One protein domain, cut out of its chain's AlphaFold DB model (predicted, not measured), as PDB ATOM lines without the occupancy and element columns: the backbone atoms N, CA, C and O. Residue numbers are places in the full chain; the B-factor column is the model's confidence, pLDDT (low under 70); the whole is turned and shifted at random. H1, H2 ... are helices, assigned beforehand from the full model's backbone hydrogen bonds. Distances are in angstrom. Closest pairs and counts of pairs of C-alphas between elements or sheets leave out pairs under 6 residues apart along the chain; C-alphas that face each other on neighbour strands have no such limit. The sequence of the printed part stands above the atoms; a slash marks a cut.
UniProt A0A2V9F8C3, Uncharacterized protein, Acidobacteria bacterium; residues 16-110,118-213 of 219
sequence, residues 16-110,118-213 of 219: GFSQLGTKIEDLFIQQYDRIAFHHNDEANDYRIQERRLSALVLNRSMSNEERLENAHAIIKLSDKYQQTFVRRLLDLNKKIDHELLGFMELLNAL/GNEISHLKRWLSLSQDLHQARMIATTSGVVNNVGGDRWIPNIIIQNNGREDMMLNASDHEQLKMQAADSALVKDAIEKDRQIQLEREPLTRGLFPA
ATOM      1  N   GLY A  16     -13.134 -49.909   5.646       79.62
ATOM      2  CA  GLY A  16     -12.641 -49.261   4.426       79.62
ATOM      3  C   GLY A  16     -13.281 -47.895   4.139       79.62
ATOM      4  O   GLY A  16     -12.577 -46.970   3.745       79.62
ATOM      5  N   PHE A  17     -14.580 -47.725   4.412       85.31
ATOM      6  CA  PHE A  17     -15.252 -46.426   4.270       85.31
ATOM      7  C   PHE A  17     -14.810 -45.445   5.349       85.31
ATOM      8  O   PHE A  17     -14.598 -44.275   5.050       85.31
ATOM      9  N   SER A  18     -14.640 -45.914   6.587       84.25
ATOM     10  CA  SER A  18     -14.227 -45.054   7.699       84.25
ATOM     11  C   SER A  18     -12.817 -44.487   7.496       84.25
ATOM     12  O   SER A  18     -12.591 -43.284   7.644       84.25
ATOM     13  N   GLN A  19     -11.878 -45.334   7.058       87.75
ATOM     14  CA  GLN A  19     -10.505 -44.922   6.752       87.75
ATOM     15  C   GLN A  19     -10.444 -43.935   5.583       87.75
ATOM     16  O   GLN A  19      -9.778 -42.905   5.676       87.75
ATOM     17  N   LEU A  20     -11.150 -44.236   4.490       92.44
ATOM     18  CA  LEU A  20     -11.125 -43.393   3.301       92.44
ATOM     19  C   LEU A  20     -11.866 -42.068   3.520       92.44
ATOM     20  O   LEU A  20     -11.369 -41.024   3.112       92.44
ATOM     21  N   GLY A  21     -13.003 -42.097   4.222       92.50
ATOM     22  CA  GLY A  21     -13.748 -40.902   4.616       92.50
ATOM     23  C   GLY A  21     -12.899 -39.950   5.456       92.50
ATOM     24  O   GLY A  21     -12.768 -38.782   5.105       92.50
ATOM     25  N   THR A  22     -12.225 -40.467   6.489       90.38
ATOM     26  CA  THR A  22     -11.318 -39.666   7.336       90.38
ATOM     27  C   THR A  22     -10.170 -39.060   6.525       90.38
ATOM     28  O   THR A  22      -9.888 -37.871   6.629       90.38
ATOM     29  N   LYS A  23      -9.550 -39.848   5.638       94.56
ATOM     30  CA  LYS A  23      -8.488 -39.356   4.753       94.56
ATOM     31  C   LYS A  23      -8.977 -38.238   3.826       94.56
ATOM     32  O   LYS A  23      -8.241 -37.284   3.584       94.56
ATOM     33  N   ILE A  24     -10.195 -38.345   3.297       96.75
ATOM     34  CA  ILE A  24     -10.810 -37.300   2.469       96.75
ATOM     35  C   ILE A  24     -11.009 -36.013   3.285       96.75
ATOM     36  O   ILE A  24     -10.705 -34.936   2.774       96.75
ATOM     37  N   GLU A  25     -11.436 -36.103   4.549       95.06
ATOM     38  CA  GLU A  25     -11.544 -34.929   5.429       95.06
ATOM     39  C   GLU A  25     -10.199 -34.225   5.639       95.06
ATOM     40  O   GLU A  25     -10.103 -33.013   5.438       95.06
ATOM     41  N   ASP A  26      -9.139 -34.974   5.952       95.44
ATOM     42  CA  ASP A  26      -7.798 -34.407   6.149       95.44
ATOM     43  C   ASP A  26      -7.292 -33.681   4.897       95.44
ATOM     44  O   ASP A  26      -6.611 -32.650   4.973       95.44
ATOM     45  N   LEU A  27      -7.608 -34.214   3.714       98.06
ATOM     46  CA  LEU A  27      -7.276 -33.569   2.448       98.06
ATOM     47  C   LEU A  27      -8.115 -32.304   2.227       98.06
ATOM     48  O   LEU A  27      -7.582 -31.305   1.735       98.06
ATOM     49  N   PHE A  28      -9.392 -32.309   2.615       97.88
ATOM     50  CA  PHE A  28     -10.253 -31.133   2.535       97.88
ATOM     51  C   PHE A  28      -9.827 -30.011   3.482       97.88
ATOM     52  O   PHE A  28      -9.860 -28.855   3.053       97.88
ATOM     53  N   ILE A  29      -9.390 -30.311   4.710       95.94
ATOM     54  CA  ILE A  29      -8.784 -29.305   5.600       95.94
ATOM     55  C   ILE A  29      -7.568 -28.693   4.906       95.94
ATOM     56  O   ILE A  29      -7.507 -27.481   4.716       95.94
ATOM     57  N   GLN A  30      -6.633 -29.522   4.435       97.69
ATOM     58  CA  GLN A  30      -5.428 -29.028   3.763       97.69
ATOM     59  C   GLN A  30      -5.742 -28.177   2.527       97.69
ATOM     60  O   GLN A  30      -5.007 -27.233   2.227       97.69
ATOM     61  N   GLN A  31      -6.800 -28.515   1.782       97.69
ATOM     62  CA  GLN A  31      -7.230 -27.746   0.617       97.69
ATOM     63  C   GLN A  31      -7.747 -26.374   1.048       97.69
ATOM     64  O   GLN A  31      -7.310 -25.361   0.497       97.69
ATOM     65  N   TYR A  32      -8.629 -26.345   2.048       96.25
ATOM     66  CA  TYR A  32      -9.180 -25.116   2.607       96.25
ATOM     67  C   TYR A  32      -8.077 -24.210   3.163       96.25
ATOM     68  O   TYR A  32      -7.972 -23.058   2.747       96.25
ATOM     69  N   ASP A  33      -7.191 -24.750   4.000       96.38
ATOM     70  CA  ASP A  33      -6.096 -24.007   4.628       96.38
ATOM     71  C   ASP A  33      -5.161 -23.377   3.598       96.38
ATOM     72  O   ASP A  33      -4.731 -22.236   3.748       96.38
ATOM     73  N   ARG A  34      -4.847 -24.097   2.515       96.75
ATOM     74  CA  ARG A  34      -4.007 -23.561   1.436       96.75
ATOM     75  C   ARG A  34      -4.711 -22.439   0.684       96.75
ATOM     76  O   ARG A  34      -4.087 -21.413   0.427       96.75
ATOM     77  N   ILE A  35      -5.984 -22.606   0.332       96.12
ATOM     78  CA  ILE A  35      -6.749 -21.548  -0.343       96.12
ATOM     79  C   ILE A  35      -6.837 -20.314   0.566       96.12
ATOM     80  O   ILE A  35      -6.509 -19.211   0.133       96.12
ATOM     81  N   ALA A  36      -7.176 -20.497   1.844       94.88
ATOM     82  CA  ALA A  36      -7.241 -19.420   2.827       94.88
ATOM     83  C   ALA A  36      -5.882 -18.724   3.013       94.88
ATOM     84  O   ALA A  36      -5.810 -17.496   2.992       94.88
ATOM     85  N   PHE A  37      -4.790 -19.489   3.113       96.12
ATOM     86  CA  PHE A  37      -3.436 -18.943   3.205       96.12
ATOM     87  C   PHE A  37      -3.077 -18.089   1.987       96.12
ATOM     88  O   PHE A  37      -2.444 -17.050   2.145       96.12
ATOM     89  N   HIS A  38      -3.498 -18.480   0.777       95.38
ATOM     90  CA  HIS A  38      -3.243 -17.670  -0.413       95.38
ATOM     91  C   HIS A  38      -3.794 -16.249  -0.273       95.38
ATOM     92  O   HIS A  38      -3.114 -15.303  -0.658       95.38
ATOM     93  N   HIS A  39      -4.988 -16.118   0.306       90.06
ATOM     94  CA  HIS A  39      -5.694 -14.852   0.499       90.06
ATOM     95  C   HIS A  39      -5.335 -14.133   1.809       90.06
ATOM     96  O   HIS A  39      -5.896 -13.078   2.102       90.06
ATOM     97  N   ASN A  40      -4.414 -14.679   2.605       91.81
ATOM     98  CA  ASN A  40      -3.933 -14.029   3.815       91.81
ATOM     99  C   ASN A  40      -2.767 -13.090   3.486       91.81
ATOM    100  O   ASN A  40      -1.601 -13.479   3.522       91.81
ATOM    101  N   ASP A  41      -3.090 -11.832   3.206       85.62
ATOM    102  CA  ASP A  41      -2.111 -10.808   2.825       85.62
ATOM    103  C   ASP A  41      -1.178 -10.358   3.963       85.62
ATOM    104  O   ASP A  41      -0.275  -9.554   3.729       85.62
ATOM    105  N   GLU A  42      -1.383 -10.847   5.187       89.19
ATOM    106  CA  GLU A  42      -0.530 -10.560   6.345       89.19
ATOM    107  C   GLU A  42       0.498 -11.668   6.602       89.19
ATOM    108  O   GLU A  42       1.583 -11.394   7.112       89.19
ATOM    109  N   ALA A  43       0.176 -12.912   6.233       90.56
ATOM    110  CA  ALA A  43       1.028 -14.080   6.462       90.56
ATOM    111  C   ALA A  43       1.663 -14.642   5.180       90.56
ATOM    112  O   ALA A  43       2.659 -15.364   5.242       90.56
ATOM    113  N   ASN A  44       1.091 -14.357   4.009       94.75
ATOM    114  CA  ASN A  44       1.593 -14.865   2.743       94.75
ATOM    115  C   ASN A  44       2.670 -13.938   2.165       94.75
ATOM    116  O   ASN A  44       2.370 -12.976   1.456       94.75
ATOM    117  N   ASP A  45       3.938 -14.280   2.411       93.31
ATOM    118  CA  ASP A  45       5.112 -13.544   1.914       93.31
ATOM    119  C   ASP A  45       5.057 -13.231   0.418       93.31
ATOM    120  O   ASP A  45       5.501 -12.164  -0.009       93.31
ATOM    121  N   TYR A  46       4.507 -14.142  -0.389       94.75
ATOM    122  CA  TYR A  46       4.348 -13.915  -1.819       94.75
ATOM    123  C   TYR A  46       3.423 -12.726  -2.099       94.75
ATOM    124  O   TYR A  46       3.811 -11.830  -2.841       94.75
ATOM    125  N   ARG A  47       2.248 -12.680  -1.461       94.31
ATOM    126  CA  ARG A  47       1.272 -11.591  -1.629       94.31
ATOM    127  C   ARG A  47       1.798 -10.264  -1.101       94.31
ATOM    128  O   ARG A  47       1.611  -9.230  -1.737       94.31
ATOM    129  N   ILE A  48       2.518 -10.295   0.019       92.75
ATOM    130  CA  ILE A  48       3.169  -9.107   0.586       92.75
ATOM    131  C   ILE A  48       4.197  -8.534  -0.395       92.75
ATOM    132  O   ILE A  48       4.225  -7.325  -0.633       92.75
ATOM    133  N   GLN A  49       5.066  -9.386  -0.948       91.12
ATOM    134  CA  GLN A  49       6.116  -8.955  -1.868       91.12
ATOM    135  C   GLN A  49       5.554  -8.523  -3.221       91.12
ATOM    136  O   GLN A  49       5.973  -7.484  -3.725       91.12
ATOM    137  N   GLU A  50       4.594  -9.265  -3.775       92.12
ATOM    138  CA  GLU A  50       3.913  -8.915  -5.023       92.12
ATOM    139  C   GLU A  50       3.279  -7.525  -4.908       92.12
ATOM    140  O   GLU A  50       3.656  -6.636  -5.665       92.12
ATOM    141  N   ARG A  51       2.470  -7.265  -3.870       88.81
ATOM    142  CA  ARG A  51       1.856  -5.946  -3.640       88.81
ATOM    143  C   ARG A  51       2.886  -4.820  -3.574       88.81
ATOM    144  O   ARG A  51       2.670  -3.745  -4.135       88.81
ATOM    145  N   ARG A  52       3.997  -5.041  -2.861       87.25
ATOM    146  CA  ARG A  52       5.073  -4.046  -2.722       87.25
ATOM    147  C   ARG A  52       5.735  -3.751  -4.065       87.25
ATOM    148  O   ARG A  52       5.906  -2.586  -4.406       87.25
ATOM    149  N   LEU A  53       6.088  -4.786  -4.820       85.50
ATOM    150  CA  LEU A  53       6.758  -4.641  -6.110       85.50
ATOM    151  C   LEU A  53       5.820  -4.047  -7.172       85.50
ATOM    152  O   LEU A  53       6.230  -3.164  -7.922       85.50
ATOM    153  N   SER A  54       4.553  -4.455  -7.195       84.12
ATOM    154  CA  SER A  54       3.538  -3.903  -8.096       84.12
ATOM    155  C   SER A  54       3.297  -2.413  -7.831       84.12
ATOM    156  O   SER A  54       3.199  -1.626  -8.772       84.12
ATOM    157  N   ALA A  55       3.304  -1.978  -6.566       85.00
ATOM    158  CA  ALA A  55       3.227  -0.556  -6.226       85.00
ATOM    159  C   ALA A  55       4.438   0.248  -6.739       85.00
ATOM    160  O   ALA A  55       4.275   1.382  -7.189       85.00
ATOM    161  N   LEU A  56       5.642  -0.334  -6.700       81.62
ATOM    162  CA  LEU A  56       6.857   0.298  -7.229       81.62
ATOM    163  C   LEU A  56       6.794   0.449  -8.746       81.62
ATOM    164  O   LEU A  56       7.091   1.510  -9.284       81.62
ATOM    165  N   VAL A  57       6.344  -0.596  -9.425       77.44
ATOM    166  CA  VAL A  57       6.197  -0.619 -10.877       77.44
ATOM    167  C   VAL A  57       5.245   0.473 -11.392       77.44
ATOM    168  O   VAL A  57       5.498   1.080 -12.435       77.44
ATOM    169  N   LEU A  58       4.179   0.762 -10.644       77.94
ATOM    170  CA  LEU A  58       3.203   1.805 -10.973       77.94
ATOM    171  C   LEU A  58       3.658   3.219 -10.565       77.94
ATOM    172  O   LEU A  58       2.953   4.195 -10.833       77.94
ATOM    173  N   ASN A  59       4.826   3.356  -9.929       81.06
ATOM    174  CA  ASN A  59       5.366   4.653  -9.555       81.06
ATOM    175  C   ASN A  59       5.927   5.393 -10.784       81.06
ATOM    176  O   ASN A  59       6.884   4.966 -11.434       81.06
ATOM    177  N   ARG A  60       5.341   6.557 -11.072       77.19
ATOM    178  CA  ARG A  60       5.708   7.432 -12.197       77.19
ATOM    179  C   ARG A  60       7.041   8.152 -12.001       77.19
ATOM    180  O   ARG A  60       7.691   8.536 -12.961       77.19
ATOM    181  N   SER A  61       7.488   8.315 -10.755       84.94
ATOM    182  CA  SER A  61       8.786   8.936 -10.471       84.94
ATOM    183  C   SER A  61       9.968   7.972 -10.623       84.94
ATOM    184  O   SER A  61      11.103   8.379 -10.389       84.94
ATOM    185  N   MET A  62       9.712   6.696 -10.927       87.06
ATOM    186  CA  MET A  62      10.729   5.656 -11.074       87.06
ATOM    187  C   MET A  62      11.362   5.693 -12.470       87.06
ATOM    188  O   MET A  62      10.663   5.921 -13.462       87.06
ATOM    189  N   SER A  63      12.670   5.437 -12.552       90.38
ATOM    190  CA  SER A  63      13.345   5.284 -13.846       90.38
ATOM    191  C   SER A  63      12.840   4.051 -14.605       90.38
ATOM    192  O   SER A  63      12.290   3.113 -14.023       90.38
ATOM    193  N   ASN A  64      13.033   4.026 -15.925       90.44
ATOM    194  CA  ASN A  64      12.624   2.880 -16.740       90.44
ATOM    195  C   ASN A  64      13.415   1.619 -16.355       90.44
ATOM    196  O   ASN A  64      12.857   0.523 -16.338       90.44
ATOM    197  N   GLU A  65      14.695   1.773 -16.015       92.12
ATOM    198  CA  GLU A  65      15.593   0.701 -15.588       92.12
ATOM    199  C   GLU A  65      15.140   0.073 -14.265       92.12
ATOM    200  O   GLU A  65      15.008  -1.148 -14.176       92.12
ATOM    201  N   GLU A  66      14.821   0.890 -13.258       91.12
ATOM    202  CA  GLU A  66      14.277   0.402 -11.984       91.12
ATOM    203  C   GLU A  66      12.902  -0.259 -12.181       91.12
ATOM    204  O   GLU A  66      12.596  -1.278 -11.555       91.12
ATOM    205  N   ARG A  67      12.064   0.280 -13.076       91.06
ATOM    206  CA  ARG A  67      10.758  -0.314 -13.401       91.06
ATOM    207  C   ARG A  67      10.921  -1.694 -14.046       91.06
ATOM    208  O   ARG A  67      10.180  -2.615 -13.704       91.06
ATOM    209  N   LEU A  68      11.910  -1.857 -14.930       92.94
ATOM    210  CA  LEU A  68      12.271  -3.146 -15.532       92.94
ATOM    211  C   LEU A  68      12.779  -4.148 -14.496       92.94
ATOM    212  O   LEU A  68      12.346  -5.300 -14.503       92.94
ATOM    213  N   GLU A  69      13.671  -3.723 -13.602       93.62
ATOM    214  CA  GLU A  69      14.202  -4.586 -12.546       93.62
ATOM    215  C   GLU A  69      13.073  -5.119 -11.653       93.62
ATOM    216  O   GLU A  69      12.969  -6.330 -11.432       93.62
ATOM    217  N   ASN A  70      12.168  -4.237 -11.218       92.50
ATOM    218  CA  ASN A  70      11.015  -4.628 -10.412       92.50
ATOM    219  C   ASN A  70      10.054  -5.550 -11.182       92.50
ATOM    220  O   ASN A  70       9.585  -6.543 -10.623       92.50
ATOM    221  N   ALA A  71       9.802  -5.296 -12.472       92.81
ATOM    222  CA  ALA A  71       8.974  -6.174 -13.302       92.81
ATOM    223  C   ALA A  71       9.565  -7.595 -13.410       92.81
ATOM    224  O   ALA A  71       8.858  -8.587 -13.210       92.81
ATOM    225  N   HIS A  72      10.875  -7.717 -13.645       95.62
ATOM    226  CA  HIS A  72      11.555  -9.014 -13.643       95.62
ATOM    227  C   HIS A  72      11.519  -9.696 -12.268       95.62
ATOM    228  O   HIS A  72      11.348 -10.919 -12.193       95.62
ATOM    229  N   ALA A  73      11.646  -8.928 -11.181       95.56
ATOM    230  CA  ALA A  73      11.544  -9.452  -9.823       95.56
ATOM    231  C   ALA A  73      10.155 -10.053  -9.545       95.56
ATOM    232  O   ALA A  73      10.082 -11.164  -9.014       95.56
ATOM    233  N   ILE A  74       9.072  -9.386  -9.970       93.88
ATOM    234  CA  ILE A  74       7.698  -9.906  -9.847       93.88
ATOM    235  C   ILE A  74       7.541 -11.212 -10.626       93.88
ATOM    236  O   ILE A  74       7.040 -12.191 -10.076       93.88
ATOM    237  N   ILE A  75       8.017 -11.277 -11.875       94.75
ATOM    238  CA  ILE A  75       7.928 -12.508 -12.680       94.75
ATOM    239  C   ILE A  75       8.644 -13.664 -11.984       94.75
ATOM    240  O   ILE A  75       8.060 -14.732 -11.810       94.75
ATOM    241  N   LYS A  76       9.880 -13.445 -11.522       95.81
ATOM    242  CA  LYS A  76      10.665 -14.471 -10.823       95.81
ATOM    243  C   LYS A  76       9.980 -14.939  -9.537       95.81
ATOM    244  O   LYS A  76       9.984 -16.135  -9.231       95.81
ATOM    245  N   LEU A  77       9.402 -14.007  -8.782       95.69
ATOM    246  CA  LEU A  77       8.645 -14.295  -7.571       95.69
ATOM    247  C   LEU A  77       7.410 -15.160  -7.891       95.69
ATOM    248  O   LEU A  77       7.224 -16.216  -7.279       95.69
ATOM    249  N   SER A  78       6.629 -14.771  -8.900       96.06
ATOM    250  CA  SER A  78       5.448 -15.499  -9.371       96.06
ATOM    251  C   SER A  78       5.789 -16.866  -9.963       96.06
ATOM    252  O   SER A  78       5.033 -17.818  -9.774       96.06
ATOM    253  N   ASP A  79       6.925 -17.024 -10.644       95.88
ATOM    254  CA  ASP A  79       7.411 -18.320 -11.139       95.88
ATOM    255  C   ASP A  79       7.757 -19.274 -10.008       95.88
ATOM    256  O   ASP A  79       7.313 -20.427 -10.002       95.88
ATOM    257  N   LYS A  80       8.487 -18.785  -9.005       96.81
ATOM    258  CA  LYS A  80       8.804 -19.580  -7.822       96.81
ATOM    259  C   LYS A  80       7.531 -20.009  -7.094       96.81
ATOM    260  O   LYS A  80       7.414 -21.175  -6.710       96.81
ATOM    261  N   TYR A  81       6.573 -19.100  -6.915       97.62
ATOM    262  CA  TYR A  81       5.313 -19.404  -6.238       97.62
ATOM    263  C   TYR A  81       4.464 -20.413  -7.027       97.62
ATOM    264  O   TYR A  81       3.963 -21.380  -6.449       97.62
ATOM    265  N   GLN A  82       4.405 -20.273  -8.356       96.69
ATOM    266  CA  GLN A  82       3.731 -21.221  -9.247       96.69
ATOM    267  C   GLN A  82       4.326 -22.635  -9.136       96.69
ATOM    268  O   GLN A  82       3.603 -23.620  -8.980       96.69
ATOM    269  N   GLN A  83       5.656 -22.747  -9.183       96.69
ATOM    270  CA  GLN A  83       6.359 -24.035  -9.161       96.69
ATOM    271  C   GLN A  83       6.321 -24.733  -7.796       96.69
ATOM    272  O   GLN A  83       6.497 -25.950  -7.730       96.69
ATOM    273  N   THR A  84       6.105 -23.982  -6.713       96.25
ATOM    274  CA  THR A  84       6.133 -24.511  -5.345       96.25
ATOM    275  C   THR A  84       4.738 -24.618  -4.747       96.25
ATOM    276  O   THR A  84       4.238 -25.724  -4.550       96.25
ATOM    277  N   PHE A  85       4.101 -23.489  -4.451       97.69
ATOM    278  CA  PHE A  85       2.823 -23.437  -3.758       97.69
ATOM    279  C   PHE A  85       1.675 -23.915  -4.649       97.69
ATOM    280  O   PHE A  85       0.982 -24.869  -4.289       97.69
ATOM    281  N   VAL A  86       1.514 -23.302  -5.827       97.62
ATOM    282  CA  VAL A  86       0.382 -23.587  -6.725       97.62
ATOM    283  C   VAL A  86       0.434 -25.032  -7.208       97.62
ATOM    284  O   VAL A  86      -0.561 -25.747  -7.117       97.62
ATOM    285  N   ARG A  87       1.611 -25.512  -7.628       97.69
ATOM    286  CA  ARG A  87       1.795 -26.916  -8.019       97.69
ATOM    287  C   ARG A  87       1.373 -27.893  -6.918       97.69
ATOM    288  O   ARG A  87       0.650 -28.839  -7.205       97.69
ATOM    289  N   ARG A  88       1.769 -27.653  -5.662       97.81
ATOM    290  CA  ARG A  88       1.386 -28.516  -4.529       97.81
ATOM    291  C   ARG A  88      -0.115 -28.496  -4.250       97.81
ATOM    292  O   ARG A  88      -0.655 -29.529  -3.873       97.81
ATOM    293  N   LEU A  89      -0.779 -27.352  -4.422       98.06
ATOM    294  CA  LEU A  89      -2.235 -27.258  -4.301       98.06
ATOM    295  C   LEU A  89      -2.940 -28.046  -5.416       98.06
ATOM    296  O   LEU A  89      -3.862 -28.804  -5.140       98.06
ATOM    297  N   LEU A  90      -2.459 -27.956  -6.659       98.00
ATOM    298  CA  LEU A  90      -2.997 -28.752  -7.767       98.00
ATOM    299  C   LEU A  90      -2.765 -30.258  -7.571       98.00
ATOM    300  O   LEU A  90      -3.647 -31.061  -7.863       98.00
ATOM    301  N   ASP A  91      -1.602 -30.651  -7.049       98.31
ATOM    302  CA  ASP A  91      -1.315 -32.048  -6.715       98.31
ATOM    303  C   ASP A  91      -2.205 -32.550  -5.564       98.31
ATOM    304  O   ASP A  91      -2.622 -33.707  -5.575       98.31
ATOM    305  N   LEU A  92      -2.531 -31.693  -4.589       98.50
ATOM    306  CA  LEU A  92      -3.504 -32.002  -3.539       98.50
ATOM    307  C   LEU A  92      -4.907 -32.217  -4.118       98.50
ATOM    308  O   LEU A  92      -5.561 -33.189  -3.753       98.50
ATOM    309  N   ASN A  93      -5.340 -31.374  -5.057       98.31
ATOM    310  CA  ASN A  93      -6.652 -31.517  -5.688       98.31
ATOM    311  C   ASN A  93      -6.784 -32.852  -6.430       98.31
ATOM    312  O   ASN A  93      -7.744 -33.582  -6.215       98.31
ATOM    313  N   LYS A  94      -5.751 -33.249  -7.183       98.44
ATOM    314  CA  LYS A  94      -5.714 -34.567  -7.840       98.44
ATOM    315  C   LYS A  94      -5.796 -35.733  -6.856       98.44
ATOM    316  O   LYS A  94      -6.349 -36.776  -7.189       98.44
ATOM    317  N   LYS A  95      -5.213 -35.588  -5.659       98.50
ATOM    318  CA  LYS A  95      -5.342 -36.606  -4.608       98.50
ATOM    319  C   LYS A  95      -6.781 -36.694  -4.120       98.50
ATOM    320  O   LYS A  95      -7.282 -37.801  -4.009       98.50
ATOM    321  N   ILE A  96      -7.447 -35.563  -3.882       98.50
ATOM    322  CA  ILE A  96      -8.859 -35.549  -3.475       98.50
ATOM    323  C   ILE A  96      -9.729 -36.236  -4.531       98.50
ATOM    324  O   ILE A  96     -10.486 -37.135  -4.176       98.50
ATOM    325  N   ASP A  97      -9.565 -35.897  -5.814       98.31
ATOM    326  CA  ASP A  97     -10.274 -36.565  -6.916       98.31
ATOM    327  C   ASP A  97     -10.082 -38.090  -6.884       98.31
ATOM    328  O   ASP A  97     -11.042 -38.851  -7.008       98.31
ATOM    329  N   HIS A  98      -8.841 -38.545  -6.683       98.38
ATOM    330  CA  HIS A  98      -8.519 -39.969  -6.618       98.38
ATOM    331  C   HIS A  98      -9.191 -40.675  -5.431       98.38
ATOM    332  O   HIS A  98      -9.766 -41.748  -5.607       98.38
ATOM    333  N   GLU A  99      -9.154 -40.083  -4.234       98.12
ATOM    334  CA  GLU A  99      -9.794 -40.682  -3.056       98.12
ATOM    335  C   GLU A  99     -11.329 -40.665  -3.164       98.12
ATOM    336  O   GLU A  99     -11.974 -41.642  -2.786       98.12
ATOM    337  N   LEU A 100     -11.926 -39.602  -3.723       98.19
ATOM    338  CA  LEU A 100     -13.372 -39.534  -3.980       98.19
ATOM    339  C   LEU A 100     -13.818 -40.610  -4.980       98.19
ATOM    340  O   LEU A 100     -14.861 -41.237  -4.780       98.19
ATOM    341  N   LEU A 101     -13.022 -40.857  -6.025       97.69
ATOM    342  CA  LEU A 101     -13.263 -41.949  -6.968       97.69
ATOM    343  C   LEU A 101     -13.193 -43.310  -6.265       97.69
ATOM    344  O   LEU A 101     -14.118 -44.107  -6.400       97.69
ATOM    345  N   GLY A 102     -12.158 -43.548  -5.454       96.12
ATOM    346  CA  GLY A 102     -12.040 -44.780  -4.670       96.12
ATOM    347  C   GLY A 102     -13.225 -44.991  -3.720       96.12
ATOM    348  O   GLY A 102     -13.722 -46.106  -3.572       96.12
ATOM    349  N   PHE A 103     -13.751 -43.918  -3.122       96.00
ATOM    350  CA  PHE A 103     -14.925 -43.999  -2.249       96.00
ATOM    351  C   PHE A 103     -16.187 -44.372  -3.031       96.00
ATOM    352  O   PHE A 103     -16.990 -45.188  -2.573       96.00
ATOM    353  N   MET A 104     -16.352 -43.810  -4.230       95.56
ATOM    354  CA  MET A 104     -17.440 -44.164  -5.141       95.56
ATOM    355  C   MET A 104     -17.368 -45.635  -5.571       95.56
ATOM    356  O   MET A 104     -18.390 -46.317  -5.597       95.56
ATOM    357  N   GLU A 105     -16.173 -46.142  -5.876       94.12
ATOM    358  CA  GLU A 105     -15.957 -47.550  -6.229       94.12
ATOM    359  C   GLU A 105     -16.326 -48.488  -5.075       94.12
ATOM    360  O   GLU A 105     -17.041 -49.468  -5.291       94.12
ATOM    361  N   LEU A 106     -15.928 -48.152  -3.842       91.50
ATOM    362  CA  LEU A 106     -16.340 -48.896  -2.648       91.50
ATOM    363  C   LEU A 106     -17.865 -48.897  -2.478       91.50
ATOM    364  O   LEU A 106     -18.444 -49.944  -2.196       91.50
ATOM    365  N   LEU A 107     -18.523 -47.748  -2.677       90.94
ATOM    366  CA  LEU A 107     -19.983 -47.638  -2.605       90.94
ATOM    367  C   LEU A 107     -20.685 -48.509  -3.653       90.94
ATOM    368  O   LEU A 107     -21.676 -49.161  -3.334       90.94
ATOM    369  N   ASN A 108     -20.176 -48.534  -4.884       88.50
ATOM    370  CA  ASN A 108     -20.755 -49.306  -5.984       88.50
ATOM    371  C   ASN A 108     -20.538 -50.819  -5.840       88.50
ATOM    372  O   ASN A 108     -21.274 -51.600  -6.438       88.50
ATOM    373  N   ALA A 109     -19.545 -51.239  -5.054       87.44
ATOM    374  CA  ALA A 109     -19.289 -52.644  -4.753       87.44
ATOM    375  C   ALA A 109     -20.216 -53.214  -3.663       87.44
ATOM    376  O   ALA A 109     -20.199 -54.423  -3.416       87.44
ATOM    377  N   LEU A 110     -21.017 -52.374  -2.994       83.94
ATOM    378  CA  LEU A 110     -21.974 -52.840  -1.995       83.94
ATOM    379  C   LEU A 110     -23.158 -53.561  -2.665       83.94
ATOM    380  O   LEU A 110     -23.724 -53.039  -3.625       83.94
ATOM    381  N   GLY A 118     -30.207 -49.515   4.480       61.88
ATOM    382  CA  GLY A 118     -30.545 -48.589   3.403       61.88
ATOM    383  C   GLY A 118     -30.381 -47.119   3.802       61.88
ATOM    384  O   GLY A 118     -30.015 -46.301   2.955       61.88
ATOM    385  N   ASN A 119     -30.574 -46.777   5.082       73.94
ATOM    386  CA  ASN A 119     -30.423 -45.401   5.555       73.94
ATOM    387  C   ASN A 119     -28.942 -44.989   5.659       73.94
ATOM    388  O   ASN A 119     -28.567 -43.896   5.240       73.94
ATOM    389  N   GLU A 120     -28.066 -45.888   6.117       79.19
ATOM    390  CA  GLU A 120     -26.617 -45.635   6.178       79.19
ATOM    391  C   GLU A 120     -25.992 -45.518   4.785       79.19
ATOM    392  O   GLU A 120     -25.216 -44.598   4.522       79.19
ATOM    393  N   ILE A 121     -26.382 -46.396   3.854       84.81
ATOM    394  CA  ILE A 121     -25.950 -46.312   2.453       84.81
ATOM    395  C   ILE A 121     -26.443 -45.005   1.815       84.81
ATOM    396  O   ILE A 121     -25.696 -44.366   1.071       84.81
ATOM    397  N   SER A 122     -27.674 -44.578   2.114       88.06
ATOM    398  CA  SER A 122     -28.204 -43.283   1.672       88.06
ATOM    399  C   SER A 122     -27.358 -42.117   2.199       88.06
ATOM    400  O   SER A 122     -26.947 -41.253   1.421       88.06
ATOM    401  N   HIS A 123     -27.007 -42.126   3.489       91.25
ATOM    402  CA  HIS A 123     -26.136 -41.109   4.084       91.25
ATOM    403  C   HIS A 123     -24.732 -41.095   3.468       91.25
ATOM    404  O   HIS A 123     -24.227 -40.014   3.171       91.25
ATOM    405  N   LEU A 124     -24.117 -42.255   3.211       92.19
ATOM    406  CA  LEU A 124     -22.815 -42.337   2.537       92.19
ATOM    407  C   LEU A 124     -22.878 -41.782   1.105       92.19
ATOM    408  O   LEU A 124     -21.992 -41.033   0.695       92.19
ATOM    409  N   LYS A 125     -23.942 -42.096   0.350       93.81
ATOM    410  CA  LYS A 125     -24.171 -41.545  -0.997       93.81
ATOM    411  C   LYS A 125     -24.351 -40.029  -0.960       93.81
ATOM    412  O   LYS A 125     -23.753 -39.323  -1.772       93.81
ATOM    413  N   ARG A 126     -25.142 -39.519  -0.009       96.12
ATOM    414  CA  ARG A 126     -25.351 -38.076   0.154       96.12
ATOM    415  C   ARG A 126     -24.060 -37.369   0.554       96.12
ATOM    416  O   ARG A 126     -23.728 -36.350  -0.042       96.12
ATOM    417  N   TRP A 127     -23.310 -37.934   1.497       96.44
ATOM    418  CA  TRP A 127     -22.009 -37.411   1.903       96.44
ATOM    419  C   TRP A 127     -21.013 -37.388   0.738       96.44
ATOM    420  O   TRP A 127     -20.341 -36.376   0.549       96.44
ATOM    421  N   LEU A 128     -20.947 -38.441  -0.088       97.38
ATOM    422  CA  LEU A 128     -20.070 -38.464  -1.263       97.38
ATOM    423  C   LEU A 128     -20.466 -37.380  -2.275       97.38
ATOM    424  O   LEU A 128     -19.601 -36.629  -2.717       97.38
ATOM    425  N   SER A 129     -21.757 -37.260  -2.598       98.25
ATOM    426  CA  SER A 129     -22.264 -36.221  -3.508       98.25
ATOM    427  C   SER A 129     -21.912 -34.818  -3.008       98.25
ATOM    428  O   SER A 129     -21.340 -34.031  -3.755       98.25
ATOM    429  N   LEU A 130     -22.154 -34.527  -1.727       98.38
ATOM    430  CA  LEU A 130     -21.778 -33.246  -1.123       98.38
ATOM    431  C   LEU A 130     -20.257 -33.037  -1.111       98.38
ATOM    432  O   LEU A 130     -19.791 -31.914  -1.251       98.38
ATOM    433  N   SER A 131     -19.467 -34.100  -0.957       98.44
ATOM    434  CA  SER A 131     -18.001 -34.026  -1.022       98.44
ATOM    435  C   SER A 131     -17.499 -33.689  -2.426       98.44
ATOM    436  O   SER A 131     -16.564 -32.906  -2.568       98.44
ATOM    437  N   GLN A 132     -18.127 -34.236  -3.466       98.56
ATOM    438  CA  GLN A 132     -17.819 -33.902  -4.857       98.56
ATOM    439  C   GLN A 132     -18.186 -32.445  -5.167       98.56
ATOM    440  O   GLN A 132     -17.357 -31.711  -5.705       98.56
ATOM    441  N   ASP A 133     -19.370 -31.999  -4.737       98.44
ATOM    442  CA  ASP A 133     -19.804 -30.606  -4.889       98.44
ATOM    443  C   ASP A 133     -18.872 -29.643  -4.131       98.44
ATOM    444  O   ASP A 133     -18.480 -28.597  -4.658       98.44
ATOM    445  N   LEU A 134     -18.462 -30.013  -2.909       98.44
ATOM    446  CA  LEU A 134     -17.505 -29.253  -2.102       98.44
ATOM    447  C   LEU A 134     -16.165 -29.127  -2.826       98.44
ATOM    448  O   LEU A 134     -15.609 -28.031  -2.933       98.44
ATOM    449  N   HIS A 135     -15.650 -30.246  -3.341       98.44
ATOM    450  CA  HIS A 135     -14.398 -30.254  -4.080       98.44
ATOM    451  C   HIS A 135     -14.486 -29.366  -5.321       98.44
ATOM    452  O   HIS A 135     -13.588 -28.559  -5.558       98.44
ATOM    453  N   GLN A 136     -15.589 -29.437  -6.068       98.00
ATOM    454  CA  GLN A 136     -15.811 -28.610  -7.249       98.00
ATOM    455  C   GLN A 136     -15.850 -27.113  -6.911       98.00
ATOM    456  O   GLN A 136     -15.210 -26.313  -7.597       98.00
ATOM    457  N   ALA A 137     -16.542 -26.718  -5.838       97.81
ATOM    458  CA  ALA A 137     -16.544 -25.331  -5.376       97.81
ATOM    459  C   ALA A 137     -15.116 -24.860  -5.040       97.81
ATOM    460  O   ALA A 137     -14.661 -23.817  -5.514       97.81
ATOM    461  N   ARG A 138     -14.343 -25.675  -4.318       97.94
ATOM    462  CA  ARG A 138     -12.947 -25.359  -3.968       97.94
ATOM    463  C   ARG A 138     -11.994 -25.388  -5.162       97.94
ATOM    464  O   ARG A 138     -11.001 -24.660  -5.170       97.94
ATOM    465  N   MET A 139     -12.296 -26.166  -6.197       97.94
ATOM    466  CA  MET A 139     -11.574 -26.152  -7.470       97.94
ATOM    467  C   MET A 139     -11.779 -24.840  -8.229       97.94
ATOM    468  O   MET A 139     -10.820 -24.326  -8.811       97.94
ATOM    469  N   ILE A 140     -12.980 -24.256  -8.173       96.19
ATOM    470  CA  ILE A 140     -13.238 -22.907  -8.700       96.19
ATOM    471  C   ILE A 140     -12.426 -21.879  -7.906       96.19
ATOM    472  O   ILE A 140     -11.690 -21.097  -8.504       96.19
ATOM    473  N   ALA A 141     -12.468 -21.931  -6.571       95.50
ATOM    474  CA  ALA A 141     -11.669 -21.040  -5.726       95.50
ATOM    475  C   ALA A 141     -10.154 -21.201  -5.967       95.50
ATOM    476  O   ALA A 141      -9.422 -20.217  -6.011       95.50
ATOM    477  N   THR A 142      -9.674 -22.423  -6.213       96.81
ATOM    478  CA  THR A 142      -8.275 -22.673  -6.585       96.81
ATOM    479  C   THR A 142      -7.947 -22.064  -7.946       96.81
ATOM    480  O   THR A 142      -6.953 -21.356  -8.087       96.81
ATOM    481  N   THR A 143      -8.757 -22.338  -8.965       95.31
ATOM    482  CA  THR A 143      -8.449 -21.938 -10.343       95.31
ATOM    483  C   THR A 143      -8.584 -20.427 -10.503       95.31
ATOM    484  O   THR A 143      -7.609 -19.755 -10.825       95.31
ATOM    485  N   SER A 144      -9.755 -19.875 -10.194       92.62
ATOM    486  CA  SER A 144     -10.038 -18.447 -10.353       92.62
ATOM    487  C   SER A 144      -9.417 -17.592  -9.245       92.62
ATOM    488  O   SER A 144      -8.984 -16.473  -9.501       92.62
ATOM    489  N   GLY A 145      -9.331 -18.104  -8.012       91.19
ATOM    490  CA  GLY A 145      -8.848 -17.334  -6.859       91.19
ATOM    491  C   GLY A 145      -7.342 -17.403  -6.623       91.19
ATOM    492  O   GLY A 145      -6.775 -16.440  -6.110       91.19
ATOM    493  N   VAL A 146      -6.681 -18.495  -7.027       95.31
ATOM    494  CA  VAL A 146      -5.239 -18.696  -6.805       95.31
ATOM    495  C   VAL A 146      -4.471 -18.738  -8.123       95.31
ATOM    496  O   VAL A 146      -3.589 -17.915  -8.337       95.31
ATOM    497  N   VAL A 147      -4.788 -19.679  -9.018       95.00
ATOM    498  CA  VAL A 147      -4.011 -19.906 -10.252       95.00
ATOM    499  C   VAL A 147      -4.080 -18.691 -11.175       95.00
ATOM    500  O   VAL A 147      -3.042 -18.170 -11.580       95.00
ATOM    501  N   ASN A 148      -5.289 -18.217 -11.479       92.12
ATOM    502  CA  ASN A 148      -5.493 -17.069 -12.358       92.12
ATOM    503  C   ASN A 148      -4.983 -15.776 -11.725       92.12
ATOM    504  O   ASN A 148      -4.456 -14.926 -12.434       92.12
ATOM    505  N   ASN A 149      -5.071 -15.653 -10.398       90.25
ATOM    506  CA  ASN A 149      -4.537 -14.511  -9.663       90.25
ATOM    507  C   ASN A 149      -3.001 -14.440  -9.806       90.25
ATOM    508  O   ASN A 149      -2.481 -13.473 -10.352       90.25
ATOM    509  N   VAL A 150      -2.292 -15.534  -9.494       93.06
ATOM    510  CA  VAL A 150      -0.827 -15.660  -9.682       93.06
ATOM    511  C   VAL A 150      -0.400 -15.481 -11.146       93.06
ATOM    512  O   VAL A 150       0.669 -14.935 -11.437       93.06
ATOM    513  N   GLY A 151      -1.207 -15.962 -12.095       89.31
ATOM    514  CA  GLY A 151      -0.988 -15.727 -13.523       89.31
ATOM    515  C   GLY A 151      -1.165 -14.253 -13.902       89.31
ATOM    516  O   GLY A 151      -0.354 -13.702 -14.646       89.31
ATOM    517  N   GLY A 152      -2.194 -13.615 -13.346       86.81
ATOM    518  CA  GLY A 152      -2.527 -12.205 -13.514       86.81
ATOM    519  C   GLY A 152      -1.456 -11.259 -12.983       86.81
ATOM    520  O   GLY A 152      -1.167 -10.259 -13.637       86.81
ATOM    521  N   ASP A 153      -0.786 -11.619 -11.889       89.56
ATOM    522  CA  ASP A 153       0.304 -10.826 -11.295       89.56
ATOM    523  C   ASP A 153       1.481 -10.602 -12.260       89.56
ATOM    524  O   ASP A 153       2.290  -9.694 -12.088       89.56
ATOM    525  N   ARG A 154       1.599 -11.424 -13.308       89.12
ATOM    526  CA  ARG A 154       2.659 -11.317 -14.323       89.12
ATOM    527  C   ARG A 154       2.280 -10.422 -15.489       89.12
ATOM    528  O   ARG A 154       3.148 -10.069 -16.283       89.12
ATOM    529  N   TRP A 155       0.999 -10.109 -15.645       86.81
ATOM    530  CA  TRP A 155       0.491  -9.466 -16.847       86.81
ATOM    531  C   TRP A 155       1.050  -8.046 -17.001       86.81
ATOM    532  O   TRP A 155       1.770  -7.797 -17.966       86.81
ATOM    533  N   ILE A 156       0.858  -7.162 -16.016       85.19
ATOM    534  CA  ILE A 156       1.449  -5.809 -16.034       85.19
ATOM    535  C   ILE A 156       2.989  -5.847 -16.155       85.19
ATOM    536  O   ILE A 156       3.517  -5.187 -17.056       85.19
ATOM    537  N   PRO A 157       3.733  -6.643 -15.354       89.62
ATOM    538  CA  PRO A 157       5.180  -6.798 -15.525       89.62
ATOM    539  C   PRO A 157       5.620  -7.190 -16.938       89.62
ATOM    540  O   PRO A 157       6.590  -6.639 -17.457       89.62
ATOM    541  N   ASN A 158       4.907  -8.112 -17.591       90.19
ATOM    542  CA  ASN A 158       5.226  -8.524 -18.956       90.19
ATOM    543  C   ASN A 158       5.057  -7.375 -19.950       90.19
ATOM    544  O   ASN A 158       5.928  -7.180 -20.797       90.19
ATOM    545  N   ILE A 159       3.980  -6.594 -19.835       87.44
ATOM    546  CA  ILE A 159       3.767  -5.436 -20.710       87.44
ATOM    547  C   ILE A 159       4.905  -4.415 -20.499       87.44
ATOM    548  O   ILE A 159       5.411  -3.838 -21.461       87.44
ATOM    549  N   ILE A 160       5.369  -4.213 -19.261       88.62
ATOM    550  CA  ILE A 160       6.472  -3.284 -18.945       88.62
ATOM    551  C   ILE A 160       7.775  -3.729 -19.582       88.62
ATOM    552  O   ILE A 160       8.475  -2.917 -20.187       88.62
ATOM    553  N   ILE A 161       8.089  -5.017 -19.476       90.62
ATOM    554  CA  ILE A 161       9.281  -5.595 -20.095       90.62
ATOM    555  C   ILE A 161       9.214  -5.442 -21.615       90.62
ATOM    556  O   ILE A 161      10.185  -5.000 -22.226       90.62
ATOM    557  N   GLN A 162       8.056  -5.714 -22.225       89.69
ATOM    558  CA  GLN A 162       7.844  -5.526 -23.665       89.69
ATOM    559  C   GLN A 162       8.039  -4.070 -24.110       89.69
ATOM    560  O   GLN A 162       8.531  -3.828 -25.209       89.69
ATOM    561  N   ASN A 163       7.703  -3.103 -23.251       87.75
ATOM    562  CA  ASN A 163       7.872  -1.672 -23.517       87.75
ATOM    563  C   ASN A 163       9.192  -1.099 -22.983       87.75
ATOM    564  O   ASN A 163       9.357   0.121 -22.922       87.75
ATOM    565  N   ASN A 164      10.147  -1.954 -22.603       88.88
ATOM    566  CA  ASN A 164      11.457  -1.553 -22.091       88.88
ATOM    567  C   ASN A 164      11.362  -0.550 -20.920       88.88
ATOM    568  O   ASN A 164      12.085   0.448 -20.876       88.88
ATOM    569  N   GLY A 165      10.423  -0.792 -20.003       85.25
ATOM    570  CA  GLY A 165      10.274  -0.017 -18.776       85.25
ATOM    571  C   GLY A 165       9.547   1.308 -18.924       85.25
ATOM    572  O   GLY A 165       9.424   2.005 -17.925       85.25
ATOM    573  N   ARG A 166       9.086   1.691 -20.119       83.31
ATOM    574  CA  ARG A 166       8.464   3.005 -20.332       83.31
ATOM    575  C   ARG A 166       7.097   3.117 -19.656       83.31
ATOM    576  O   ARG A 166       6.344   2.152 -19.595       83.31
ATOM    577  N   GLU A 167       6.797   4.311 -19.153       71.00
ATOM    578  CA  GLU A 167       5.566   4.611 -18.408       71.00
ATOM    579  C   GLU A 167       4.351   4.875 -19.314       71.00
ATOM    580  O   GLU A 167       3.213   4.664 -18.902       71.00
ATOM    581  N   ASP A 168       4.571   5.322 -20.554       69.00
ATOM    582  CA  ASP A 168       3.544   5.722 -21.524       69.00
ATOM    583  C   ASP A 168       2.856   4.524 -22.201       69.00
ATOM    584  O   ASP A 168       2.641   4.474 -23.412       69.00
ATOM    585  N   MET A 169       2.485   3.539 -21.390       69.75
ATOM    586  CA  MET A 169       1.874   2.295 -21.829       69.75
ATOM    587  C   MET A 169       0.426   2.527 -22.261       69.75
ATOM    588  O   MET A 169      -0.418   2.944 -21.466       69.75
ATOM    589  N   MET A 170       0.111   2.187 -23.510       67.62
ATOM    590  CA  MET A 170      -1.273   2.044 -23.954       67.62
ATOM    591  C   MET A 170      -1.674   0.572 -23.906       67.62
ATOM    592  O   MET A 170      -1.125  -0.251 -24.634       67.62
ATOM    593  N   LEU A 171      -2.651   0.257 -23.052       73.56
ATOM    594  CA  LEU A 171      -3.275  -1.062 -23.013       73.56
ATOM    595  C   LEU A 171      -4.037  -1.303 -24.319       73.56
ATOM    596  O   LEU A 171      -4.859  -0.482 -24.732       73.56
ATOM    597  N   ASN A 172      -3.779  -2.434 -24.967       77.69
ATOM    598  CA  ASN A 172      -4.476  -2.825 -26.191       77.69
ATOM    599  C   ASN A 172      -5.854  -3.462 -25.880       77.69
ATOM    600  O   ASN A 172      -6.298  -3.529 -24.734       77.69
ATOM    601  N   ALA A 173      -6.585  -3.922 -26.898       78.50
ATOM    602  CA  ALA A 173      -7.891  -4.553 -26.674       78.50
ATOM    603  C   ALA A 173      -7.796  -5.871 -25.875       78.50
ATOM    604  O   ALA A 173      -8.646  -6.134 -25.029       78.50
ATOM    605  N   SER A 174      -6.746  -6.669 -26.100       81.94
ATOM    606  CA  SER A 174      -6.497  -7.917 -25.362       81.94
ATOM    607  C   SER A 174      -6.261  -7.653 -23.876       81.94
ATOM    608  O   SER A 174      -6.756  -8.380 -23.022       81.94
ATOM    609  N   ASP A 175      -5.546  -6.575 -23.575       80.12
ATOM    610  CA  ASP A 175      -5.254  -6.106 -22.227       80.12
ATOM    611  C   ASP A 175      -6.526  -5.737 -21.447       80.12
ATOM    612  O   ASP A 175      -6.690  -6.081 -20.276       80.12
ATOM    613  N   HIS A 176      -7.480  -5.089 -22.119       77.38
ATOM    614  CA  HIS A 176      -8.775  -4.762 -21.525       77.38
ATOM    615  C   HIS A 176      -9.633  -6.008 -21.278       77.38
ATOM    616  O   HIS A 176     -10.321  -6.084 -20.259       77.38
ATOM    617  N   GLU A 177      -9.601  -6.991 -22.179       82.69
ATOM    618  CA  GLU A 177     -10.290  -8.268 -21.961       82.69
ATOM    619  C   GLU A 177      -9.688  -9.036 -20.781       82.69
ATOM    620  O   GLU A 177     -10.428  -9.578 -19.960       82.69
ATOM    621  N   GLN A 178      -8.366  -8.997 -20.610       80.38
ATOM    622  CA  GLN A 178      -7.702  -9.639 -19.477       80.38
ATOM    623  C   GLN A 178      -8.143  -9.046 -18.126       80.38
ATOM    624  O   GLN A 178      -8.425  -9.795 -17.188       80.38
ATOM    625  N   LEU A 179      -8.308  -7.722 -18.039       78.00
ATOM    626  CA  LEU A 179      -8.870  -7.055 -16.856       78.00
ATOM    627  C   LEU A 179     -10.326  -7.467 -16.579       78.00
ATOM    628  O   LEU A 179     -10.704  -7.690 -15.426       78.00
ATOM    629  N   LYS A 180     -11.154  -7.605 -17.623       82.19
ATOM    630  CA  LYS A 180     -12.536  -8.091 -17.472       82.19
ATOM    631  C   LYS A 180     -12.573  -9.533 -16.970       82.19
ATOM    632  O   LYS A 180     -13.395  -9.847 -16.109       82.19
ATOM    633  N   MET A 181     -11.683 -10.392 -17.469       83.62
ATOM    634  CA  MET A 181     -11.576 -11.779 -17.012       83.62
ATOM    635  C   MET A 181     -11.210 -11.854 -15.525       83.62
ATOM    636  O   MET A 181     -11.856 -12.594 -14.789       83.62
ATOM    637  N   GLN A 182     -10.272 -11.027 -15.049       80.81
ATOM    638  CA  GLN A 182      -9.932 -10.956 -13.619       80.81
ATOM    639  C   GLN A 182     -11.125 -10.528 -12.747       80.81
ATOM    640  O   GLN A 182     -11.340 -11.073 -11.661       80.81
ATOM    641  N   ALA A 183     -11.935  -9.576 -13.218       79.94
ATOM    642  CA  ALA A 183     -13.149  -9.171 -12.514       79.94
ATOM    643  C   ALA A 183     -14.199 -10.298 -12.471       79.94
ATOM    644  O   ALA A 183     -14.833 -10.510 -11.434       79.94
ATOM    645  N   ALA A 184     -14.359 -11.045 -13.568       84.06
ATOM    646  CA  ALA A 184     -15.246 -12.206 -13.628       84.06
ATOM    647  C   ALA A 184     -14.786 -13.334 -12.686       84.06
ATOM    648  O   ALA A 184     -15.607 -13.905 -11.968       84.06
ATOM    649  N   ASP A 185     -13.478 -13.595 -12.613       87.19
ATOM    650  CA  ASP A 185     -12.895 -14.565 -11.681       87.19
ATOM    651  C   ASP A 185     -13.206 -14.212 -10.220       87.19
ATOM    652  O   ASP A 185     -13.567 -15.085  -9.432       87.19
ATOM    653  N   SER A 186     -13.157 -12.926  -9.857       86.00
ATOM    654  CA  SER A 186     -13.516 -12.473  -8.507       86.00
ATOM    655  C   SER A 186     -14.963 -12.819  -8.129       86.00
ATOM    656  O   SER A 186     -15.229 -13.215  -6.991       86.00
ATOM    657  N   ALA A 187     -15.904 -12.703  -9.072       88.38
ATOM    658  CA  ALA A 187     -17.299 -13.079  -8.845       88.38
ATOM    659  C   ALA A 187     -17.451 -14.597  -8.651       88.38
ATOM    660  O   ALA A 187     -18.085 -15.029  -7.689       88.38
ATOM    661  N   LEU A 188     -16.790 -15.402  -9.492       91.19
ATOM    662  CA  LEU A 188     -16.804 -16.865  -9.382       91.19
ATOM    663  C   LEU A 188     -16.257 -17.356  -8.037       91.19
ATOM    664  O   LEU A 188     -16.797 -18.296  -7.456       91.19
ATOM    665  N   VAL A 189     -15.205 -16.714  -7.523       92.69
ATOM    666  CA  VAL A 189     -14.628 -17.053  -6.215       92.69
ATOM    667  C   VAL A 189     -15.617 -16.775  -5.083       92.69
ATOM    668  O   VAL A 189     -15.754 -17.605  -4.186       92.69
ATOM    669  N   LYS A 190     -16.345 -15.652  -5.123       92.44
ATOM    670  CA  LYS A 190     -17.374 -15.344  -4.112       92.44
ATOM    671  C   LYS A 190     -18.490 -16.386  -4.113       92.44
ATOM    672  O   LYS A 190     -18.843 -16.892  -3.050       92.44
ATOM    673  N   ASP A 191     -18.986 -16.744  -5.295       93.56
ATOM    674  CA  ASP A 191     -20.018 -17.772  -5.442       93.56
ATOM    675  C   ASP A 191     -19.525 -19.140  -4.952       93.56
ATOM    676  O   ASP A 191     -20.269 -19.882  -4.312       93.56
ATOM    677  N   ALA A 192     -18.261 -19.476  -5.219       95.12
ATOM    678  CA  ALA A 192     -17.640 -20.708  -4.751       95.12
ATOM    679  C   ALA A 192     -17.515 -20.765  -3.220       95.12
ATOM    680  O   ALA A 192     -17.813 -21.802  -2.633       95.12
ATOM    681  N   ILE A 193     -17.120 -19.664  -2.571       92.75
ATOM    682  CA  ILE A 193     -17.025 -19.577  -1.105       92.75
ATOM    683  C   ILE A 193     -18.406 -19.731  -0.461       92.75
ATOM    684  O   ILE A 193     -18.548 -20.452   0.527       92.75
ATOM    685  N   GLU A 194     -19.438 -19.095  -1.022       95.75
ATOM    686  CA  GLU A 194     -20.794 -19.256  -0.492       95.75
ATOM    687  C   GLU A 194     -21.306 -20.686  -0.699       95.75
ATOM    688  O   GLU A 194     -21.888 -21.260   0.219       95.75
ATOM    689  N   LYS A 195     -21.034 -21.305  -1.856       96.12
ATOM    690  CA  LYS A 195     -21.362 -22.720  -2.090       96.12
ATOM    691  C   LYS A 195     -20.662 -23.651  -1.102       96.12
ATOM    692  O   LYS A 195     -21.334 -24.517  -0.555       96.12
ATOM    693  N   ASP A 196     -19.364 -23.462  -0.844       96.81
ATOM    694  CA  ASP A 196     -18.614 -24.219   0.173       96.81
ATOM    695  C   ASP A 196     -19.342 -24.153   1.522       96.81
ATOM    696  O   ASP A 196     -19.731 -25.184   2.073       96.81
ATOM    697  N   ARG A 197     -19.663 -22.936   1.984       95.75
ATOM    698  CA  ARG A 197     -20.385 -22.716   3.244       95.75
ATOM    699  C   ARG A 197     -21.729 -23.441   3.283       95.75
ATOM    700  O   ARG A 197     -22.031 -24.096   4.275       95.75
ATOM    701  N   GLN A 198     -22.531 -23.335   2.222       97.25
ATOM    702  CA  GLN A 198     -23.843 -23.988   2.152       97.25
ATOM    703  C   GLN A 198     -23.733 -25.516   2.160       97.25
ATOM    704  O   GLN A 198     -24.498 -26.181   2.854       97.25
ATOM    705  N   ILE A 199     -22.761 -26.076   1.439       97.50
ATOM    706  CA  ILE A 199     -22.522 -27.522   1.394       97.50
ATOM    707  C   ILE A 199     -22.100 -28.040   2.773       97.50
ATOM    708  O   ILE A 199     -22.602 -29.072   3.225       97.50
ATOM    709  N   GLN A 200     -21.223 -27.317   3.475       95.00
ATOM    710  CA  GLN A 200     -20.732 -27.725   4.794       95.00
ATOM    711  C   GLN A 200     -21.832 -27.794   5.859       95.00
ATOM    712  O   GLN A 200     -21.796 -28.692   6.700       95.00
ATOM    713  N   LEU A 201     -22.851 -26.925   5.789       95.75
ATOM    714  CA  LEU A 201     -23.991 -26.958   6.720       95.75
ATOM    715  C   LEU A 201     -24.702 -28.319   6.738       95.75
ATOM    716  O   LEU A 201     -25.191 -28.743   7.785       95.75
ATOM    717  N   GLU A 202     -24.745 -29.008   5.598       94.50
ATOM    718  CA  GLU A 202     -25.339 -30.340   5.482       94.50
ATOM    719  C   GLU A 202     -24.296 -31.459   5.622       94.50
ATOM    720  O   GLU A 202     -24.556 -32.501   6.230       94.50
ATOM    721  N   ARG A 203     -23.094 -31.251   5.081       95.31
ATOM    722  CA  ARG A 203     -22.046 -32.271   5.014       95.31
ATOM    723  C   ARG A 203     -21.379 -32.540   6.361       95.31
ATOM    724  O   ARG A 203     -21.055 -33.694   6.649       95.31
ATOM    725  N   GLU A 204     -21.162 -31.525   7.194       92.69
ATOM    726  CA  GLU A 204     -20.481 -31.702   8.483       92.69
ATOM    727  C   GLU A 204     -21.249 -32.621   9.451       92.69
ATOM    728  O   GLU A 204     -20.627 -33.539   9.997       92.69
ATOM    729  N   PRO A 205     -22.574 -32.458   9.669       92.00
ATOM    730  CA  PRO A 205     -23.337 -33.389  10.500       92.00
ATOM    731  C   PRO A 205     -23.250 -34.836  10.002       92.00
ATOM    732  O   PRO A 205     -23.063 -35.746  10.811       92.00
ATOM    733  N   LEU A 206     -23.316 -35.046   8.681       91.56
ATOM    734  CA  LEU A 206     -23.147 -36.368   8.071       91.56
ATOM    735  C   LEU A 206     -21.749 -36.926   8.341       91.56
ATOM    736  O   LEU A 206     -21.620 -38.067   8.768       91.56
ATOM    737  N   THR A 207     -20.711 -36.109   8.171       91.38
ATOM    738  CA  THR A 207     -19.316 -36.495   8.427       91.38
ATOM    739  C   THR A 207     -19.131 -36.961   9.871       91.38
ATOM    740  O   THR A 207     -18.568 -38.025  10.105       91.38
ATOM    741  N   ARG A 208     -19.662 -36.221  10.853       88.00
ATOM    742  CA  ARG A 208     -19.555 -36.587  12.278       88.00
ATOM    743  C   ARG A 208     -20.335 -37.857  12.624       88.00
ATOM    744  O   ARG A 208     -19.902 -38.605  13.497       88.00
ATOM    745  N   GLY A 209     -21.474 -38.085  11.967       85.50
ATOM    746  CA  GLY A 209     -22.279 -39.294  12.149       85.50
ATOM    747  C   GLY A 209     -21.651 -40.538  11.516       85.50
ATOM    748  O   GLY A 209     -21.678 -41.607  12.118       85.50
ATOM    749  N   LEU A 210     -21.063 -40.392  10.326       86.88
ATOM    750  CA  LEU A 210     -20.456 -41.485   9.563       86.88
ATOM    751  C   LEU A 210     -19.027 -41.811  10.035       86.88
ATOM    752  O   LEU A 210     -18.613 -42.968   9.987       86.88
ATOM    753  N   PHE A 211     -18.276 -40.813  10.517       85.94
ATOM    754  CA  PHE A 211     -16.852 -40.934  10.862       85.94
ATOM    755  C   PHE A 211     -16.550 -40.348  12.261       85.94
ATOM    756  O   PHE A 211     -15.914 -39.299  12.391       85.94
ATOM    757  N   PRO A 212     -16.969 -41.014  13.357       70.00
ATOM    758  CA  PRO A 212     -16.937 -40.436  14.706       70.00
ATOM    759  C   PRO A 212     -15.533 -40.189  15.275       70.00
ATOM    760  O   PRO A 212     -15.381 -39.400  16.210       70.00
ATOM    761  N   ALA A 213     -14.507 -40.864  14.744       64.56
ATOM    762  CA  ALA A 213     -13.113 -40.651  15.140       64.56
ATOM    763  C   ALA A 213     -12.678 -39.193  14.903       64.56
ATOM    764  O   ALA A 213     -12.018 -38.606  15.755       64.56
TER     765      ALA A 213
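Overview. This is residues 16 to 110 and 118 to 213 of the 219 residues of an uncharacterized protein of Acidobacteria bacterium (UniProt A0A2V9F8C3). A long rod of helices: the longest, H3, runs most of its length side by side with H4, with H1 and H2 following one another along H3. H6 packs along H4, and short H5 packs on H3 near the end away from the cut. H1, H3, H4 and H6 make an up and down bundle, each running against the one before it. The printed part has 191 residues, with six named helices, H1 to H6 in order, and no named strand: all helix, loose, radius of gyration of the C-alphas 21.1 A, spans 71 by 28 by 27 A.

Along the chain. H3, residues 64 to 108, is 62.9 A long from C-alpha 64 at (12.624, 2.880, -16.740), with a kink of 30 degrees near residue 82. H4 is residues 118 to 152, 48.9 A. H6, residues 173 to 210, 53.2 A, has a kink of 42 degrees near residue 202 and ends at C-alpha 210 at (-20.456, -41.485, 9.563). H1 is residues 16 to 38, 33.3 A; H2 is 45 to 57; H5 is 155 to 162.

Arrangement. The hub, H3, touches H4 at a shallow tilt of 12 degrees, opposite ways, closest at C-alphas 78 and 150, 6.3 A. With residues 89 to 106 alone it touches H1, C-alphas 96 and 27 being closest at 6.4 A. H2 and H3 form a hairpin, closest at C-alphas 57 and 67, 5.2 A. H5 touches H3 at C-alphas 157 and 71, the closest, 4.4 A. H6 touches H4, closest at C-alphas 192 and 137, 4.8 A, but is apart from H3. Every O i to N i+4 pair is within hydrogen-bond range in H1, H2 and H5; in H3 39 of 41, H4 29 of 31, H6 31 of 34.

Size, cuts and confidence. The farthest C-alphas, 63 and 118, are 71.6 A apart. Residues 111 to 117 are not printed; C-alphas 110 and 118 are 11.0 A apart across this cut. Of the links printed whole, none is long. pLDDT is under 70 at 118, 168 to 170 and 213.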